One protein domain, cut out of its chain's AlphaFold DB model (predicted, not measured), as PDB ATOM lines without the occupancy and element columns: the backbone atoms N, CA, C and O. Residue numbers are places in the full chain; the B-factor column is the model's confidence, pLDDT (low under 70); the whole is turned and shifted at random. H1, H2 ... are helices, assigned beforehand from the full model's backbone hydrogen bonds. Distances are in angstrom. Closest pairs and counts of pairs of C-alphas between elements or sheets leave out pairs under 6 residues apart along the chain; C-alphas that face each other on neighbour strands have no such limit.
ATOM      1  N   MET A   1     -35.087  29.758  46.335       56.16
ATOM      2  CA  MET A   1     -34.057  29.462  45.308       56.16
ATOM      3  C   MET A   1     -32.828  30.365  45.447       56.16
ATOM      4  O   MET A   1     -31.725  29.837  45.454       56.16
ATOM      5  N   LYS A   2     -32.999  31.684  45.651       62.16
ATOM      6  CA  LYS A   2     -31.904  32.662  45.849       62.16
ATOM      7  C   LYS A   2     -30.924  32.336  46.987       62.16
ATOM      8  O   LYS A   2     -29.732  32.571  46.849       62.16
ATOM      9  N   SER A   3     -31.414  31.751  48.081       62.56
ATOM     10  CA  SER A   3     -30.624  31.417  49.278       62.56
ATOM     11  C   SER A   3     -29.486  30.429  49.029       62.56
ATOM     12  O   SER A   3     -28.530  30.393  49.792       62.56
ATOM     13  N   ASN A   4     -29.581  29.614  47.976       68.88
ATOM     14  CA  ASN A   4     -28.678  28.482  47.792       68.88
ATOM     15  C   ASN A   4     -27.391  28.858  47.039       68.88
ATOM     16  O   ASN A   4     -26.577  27.972  46.796       68.88
ATOM     17  N   GLY A   5     -27.216  30.127  46.632       64.25
ATOM     18  CA  GLY A   5     -26.002  30.611  45.951       64.25
ATOM     19  C   GLY A   5     -25.596  29.783  44.724       64.25
ATOM     20  O   GLY A   5     -24.418  29.698  44.387       64.25
ATOM     21  N   GLY A   6     -26.560  29.093  44.106       66.31
ATOM     22  CA  GLY A   6     -26.298  28.045  43.127       66.31
ATOM     23  C   GLY A   6     -25.707  28.598  41.836       66.31
ATOM     24  O   GLY A   6     -26.186  29.591  41.294       66.31
ATOM     25  N   THR A   7     -24.679  27.925  41.317       70.56
ATOM     26  CA  THR A   7     -24.120  28.225  39.992       70.56
ATOM     27  C   THR A   7     -25.072  27.791  38.873       70.56
ATOM     28  O   THR A   7     -25.939  26.936  39.067       70.56
ATOM     29  N   ALA A   8     -24.892  28.355  37.678       77.75
ATOM     30  CA  ALA A   8     -25.698  28.006  36.520       77.75
ATOM     31  C   ALA A   8     -25.527  26.524  36.132       77.75
ATOM     32  O   ALA A   8     -24.409  25.986  36.091       77.75
ATOM     33  N   GLY A   9     -26.656  25.876  35.834       75.75
ATOM     34  CA  GLY A   9     -26.731  24.472  35.429       75.75
ATOM     35  C   GLY A   9     -26.153  24.203  34.034       75.75
ATOM     36  O   GLY A   9     -25.352  24.975  33.504       75.75
ATOM     37  N   VAL A  10     -26.562  23.093  33.409       75.75
ATOM     38  CA  VAL A  10     -26.130  22.744  32.036       75.75
ATOM     39  C   VAL A  10     -26.525  23.824  31.029       75.75
ATOM     40  O   VAL A  10     -25.744  24.144  30.138       75.75
ATOM     41  N   ASP A  11     -27.675  24.455  31.243       79.06
ATOM     42  CA  ASP A  11     -28.226  25.485  30.358       79.06
ATOM     43  C   ASP A  11     -27.580  26.858  30.501       79.06
ATOM     44  O   ASP A  11     -27.943  27.780  29.784       79.06
ATOM     45  N   ARG A  12     -26.650  27.028  31.449       78.44
ATOM     46  CA  ARG A  12     -25.999  28.317  31.741       78.44
ATOM     47  C   ARG A  12     -26.960  29.461  32.113       78.44
ATOM     48  O   ARG A  12     -26.517  30.598  32.220       78.44
ATOM     49  N   HIS A  13     -28.235  29.175  32.381       80.31
ATOM     50  CA  HIS A  13     -29.181  30.166  32.890       80.31
ATOM     51  C   HIS A  13     -28.810  30.539  34.330       80.31
ATOM     52  O   HIS A  13     -28.752  29.676  35.212       80.31
ATOM     53  N   SER A  14     -28.525  31.823  34.553       81.06
ATOM     54  CA  SER A  14     -28.353  32.385  35.891       81.06
ATOM     55  C   SER A  14     -29.713  32.604  36.553       81.06
ATOM     56  O   SER A  14     -30.740  32.713  35.881       81.06
ATOM     57  N   ILE A  15     -29.716  32.692  37.885       80.56
ATOM     58  CA  ILE A  15     -30.930  32.962  38.669       80.56
ATOM     59  C   ILE A  15     -31.557  34.299  38.235       80.56
ATOM     60  O   ILE A  15     -32.761  34.377  38.024       80.56
ATOM     61  N   GLU A  16     -30.733  35.323  38.001       82.31
ATOM     62  CA  GLU A  16     -31.181  36.658  37.580       82.31
ATOM     63  C   GLU A  16     -31.819  36.670  36.186       82.31
ATOM     64  O   GLU A  16     -32.833  37.332  35.972       82.31
ATOM     65  N   ALA A  17     -31.238  35.941  35.226       82.00
ATOM     66  CA  ALA A  17     -31.786  35.853  33.875       82.00
ATOM     67  C   ALA A  17     -33.128  35.110  33.870       82.00
ATOM     68  O   ALA A  17     -34.065  35.531  33.199       82.00
ATOM     69  N   TYR A  18     -33.238  34.046  34.670       83.75
ATOM     70  CA  TYR A  18     -34.475  33.283  34.797       83.75
ATOM     71  C   TYR A  18     -35.606  34.107  35.431       83.75
ATOM     72  O   TYR A  18     -36.766  33.953  35.051       83.75
ATOM     73  N   GLU A  19     -35.279  35.005  36.364       84.94
ATOM     74  CA  GLU A  19     -36.256  35.877  37.027       84.94
ATOM     75  C   GLU A  19     -36.854  36.934  36.102       84.94
ATOM     76  O   GLU A  19     -38.046  37.215  36.202       84.94
ATOM     77  N   LYS A  20     -36.069  37.474  35.164       88.06
ATOM     78  CA  LYS A  20     -36.568  38.446  34.177       88.06
ATOM     79  C   LYS A  20     -37.664  37.872  33.276       88.06
ATOM     80  O   LYS A  20     -38.510  38.618  32.796       88.06
ATOM     81  N   GLU A  21     -37.658  36.559  33.062       86.56
ATOM     82  CA  GLU A  21     -38.606  35.855  32.189       86.56
ATOM     83  C   GLU A  21     -39.466  34.835  32.952       86.56
ATOM     84  O   GLU A  21     -40.033  33.916  32.358       86.56
ATOM     85  N   ALA A  22     -39.587  34.994  34.275       86.06
ATOM     86  CA  ALA A  22     -40.226  34.014  35.152       86.06
ATOM     87  C   ALA A  22     -41.658  33.660  34.725       86.06
ATOM     88  O   ALA A  22     -42.014  32.485  34.703       86.06
ATOM     89  N   GLU A  23     -42.461  34.652  34.336       86.81
ATOM     90  CA  GLU A  23     -43.852  34.438  33.918       86.81
ATOM     91  C   GLU A  23     -43.954  33.534  32.684       86.81
ATOM     92  O   GLU A  23     -44.726  32.576  32.671       86.81
ATOM     93  N   LYS A  24     -43.126  33.786  31.663       88.50
ATOM     94  CA  LYS A  24     -43.107  32.985  30.431       88.50
ATOM     95  C   LYS A  24     -42.653  31.555  30.716       88.50
ATOM     96  O   LYS A  24     -43.308  30.606  30.285       88.50
ATOM     97  N   ASN A  25     -41.587  31.417  31.504       87.12
ATOM     98  CA  ASN A  25     -41.023  30.123  31.877       87.12
ATOM     99  C   ASN A  25     -42.026  29.273  32.670       87.12
ATOM    100  O   ASN A  25     -42.134  28.072  32.436       87.12
ATOM    101  N   LEU A  26     -42.785  29.877  33.591       88.94
ATOM    102  CA  LEU A  26     -43.798  29.163  34.373       88.94
ATOM    103  C   LEU A  26     -44.958  28.672  33.503       88.94
ATOM    104  O   LEU A  26     -45.341  27.509  33.618       88.94
ATOM    105  N   VAL A  27     -45.472  29.508  32.596       91.75
ATOM    106  CA  VAL A  27     -46.563  29.120  31.685       91.75
ATOM    107  C   VAL A  27     -46.142  27.970  30.768       91.75
ATOM    108  O   VAL A  27     -46.909  27.032  30.547       91.75
ATOM    109  N   GLU A  28     -44.925  28.020  30.231       88.31
ATOM    110  CA  GLU A  28     -44.389  26.945  29.396       88.31
ATOM    111  C   GLU A  28     -44.191  25.650  30.199       88.31
ATOM    112  O   GLU A  28     -44.619  24.576  29.767       88.31
ATOM    113  N   LEU A  29     -43.634  25.749  31.410       88.81
ATOM    114  CA  LEU A  29     -43.466  24.605  32.305       88.81
ATOM    115  C   LEU A  29     -44.799  23.963  32.695       88.81
ATOM    116  O   LEU A  29     -44.882  22.735  32.747       88.81
ATOM    117  N   GLU A  30     -45.841  24.750  32.958       90.19
ATOM    118  CA  GLU A  30     -47.168  24.220  33.277       90.19
ATOM    119  C   GLU A  30     -47.782  23.447  32.111       90.19
ATOM    120  O   GLU A  30     -48.357  22.377  32.333       90.19
ATOM    121  N   LYS A  31     -47.628  23.939  30.876       91.00
ATOM    122  CA  LYS A  31     -48.085  23.234  29.668       91.00
ATOM    123  C   LYS A  31     -47.370  21.895  29.515       91.00
ATOM    124  O   LYS A  31     -48.025  20.855  29.484       91.00
ATOM    125  N   ILE A  32     -46.036  21.910  29.548       88.88
ATOM    126  CA  ILE A  32     -45.207  20.704  29.403       88.88
ATOM    127  C   ILE A  32     -45.495  19.695  30.527       88.88
ATOM    128  O   ILE A  32     -45.548  18.486  30.291       88.88
ATOM    129  N   ARG A  33     -45.703  20.176  31.762       87.12
ATOM    130  CA  ARG A  33     -46.051  19.327  32.909       87.12
ATOM    131  C   ARG A  33     -47.437  18.704  32.752       87.12
ATOM    132  O   ARG A  33     -47.589  17.530  33.077       87.12
ATOM    133  N   ARG A  34     -48.432  19.460  32.273       87.38
ATOM    134  CA  ARG A  34     -49.802  18.965  32.040       87.38
ATOM    135  C   ARG A  34     -49.845  17.916  30.931       87.38
ATOM    136  O   ARG A  34     -50.557  16.930  31.064       87.38
ATOM    137  N   GLU A  35     -49.049  18.105  29.885       89.12
ATOM    138  CA  GLU A  35     -48.875  17.147  28.786       89.12
ATOM    139  C   GLU A  35     -48.058  15.907  29.196       89.12
ATOM    140  O   GLU A  35     -47.938  14.959  28.424       89.12
ATOM    141  N   GLY A  36     -47.480  15.889  30.405       87.81
ATOM    142  CA  GLY A  36     -46.680  14.773  30.916       87.81
ATOM    143  C   GLY A  36     -45.317  14.606  30.234       87.81
ATOM    144  O   GLY A  36     -44.599  13.656  30.530       87.81
ATOM    145  N   ASN A  37     -44.926  15.532  29.357       87.88
ATOM    146  CA  ASN A  37     -43.708  15.451  28.546       87.88
ATOM    147  C   ASN A  37     -42.512  16.188  29.181       87.88
ATOM    148  O   ASN A  37     -41.553  16.573  28.509       87.88
ATOM    149  N   TYR A  38     -42.553  16.437  30.492       86.38
ATOM    150  CA  TYR A  38     -41.448  17.107  31.171       86.38
ATOM    151  C   TYR A  38     -40.225  16.191  31.259       86.38
ATOM    152  O   TYR A  38     -40.191  15.233  32.034       86.38
ATOM    153  N   ARG A  39     -39.178  16.525  30.498       83.00
ATOM    154  CA  ARG A  39     -37.894  15.823  30.529       83.00
ATOM    155  C   ARG A  39     -36.838  16.676  31.220       83.00
ATOM    156  O   ARG A  39     -36.328  17.641  30.654       83.00
ATOM    157  N   ALA A  40     -36.485  16.288  32.443       83.69
ATOM    158  CA  ALA A  40     -35.422  16.943  33.190       83.69
ATOM    159  C   ALA A  40     -34.087  16.846  32.434       83.69
ATOM    160  O   ALA A  40     -33.696  15.781  31.942       83.69
ATOM    161  N   LYS A  41     -33.380  17.973  32.356       82.81
ATOM    162  CA  LYS A  41     -32.063  18.044  31.727       82.81
ATOM    163  C   LYS A  41     -31.006  17.361  32.596       82.81
ATOM    164  O   LYS A  41     -31.147  17.313  33.820       82.81
ATOM    165  N   PRO A  42     -29.940  16.818  31.985       82.12
ATOM    166  CA  PRO A  42     -28.881  16.157  32.736       82.12
ATOM    167  C   PRO A  42     -28.204  17.128  33.717       82.12
ATOM    168  O   PRO A  42     -28.073  18.317  33.444       82.12
TER     169      PRO A  42
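What this domain is: This is residues 1 to 42 of the 102 residues of an uncharacterized protein of Planctomycetes bacterium RIFOXYD2_FULL_41_16 (UniProt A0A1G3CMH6). The domain is a loose, open arch: the short helix H1 and the longer H2 make a corner, a looped stretch, residues 1 to 14, lies at H1's end, and the tail, residues 35 to 42, folds back beneath the arch. The printed part has 42 residues, with two named helices, H1 then H2, and no named strand. Its class is all helix, though these helices hold 19 of the 42 residues. The radius of gyration of the C-alphas is 11.7 A, and the spans are 31 by 24 by 17 A.

Where its parts are: After residues 1 to 14, H1 covers residues 15 to 20, beginning at C-alpha 15 (-30.930, 32.962, 38.669), 9.1 A long. H2, residues 22 to 34, is 18.1 A long and ends at C-alpha 34 (-49.802, 18.965, 32.040).

How they stand to each other: A tight link of 1 residue joins H1 to H2. They are close but not clearly touching, the closest C-alphas being those of Tyr 18 and Asn 25, 7.8 A apart. Their lines are about perpendicular, at 84 degrees. In H1 and H2 every O i to N i+4 pair is within hydrogen-bond range.

The domain as a whole: The C-alphas of Gly 5 and Glu 35, the two farthest apart, are 31.6 A apart. The printed part has no cut. Residues 1 to 6 have pLDDT under 70.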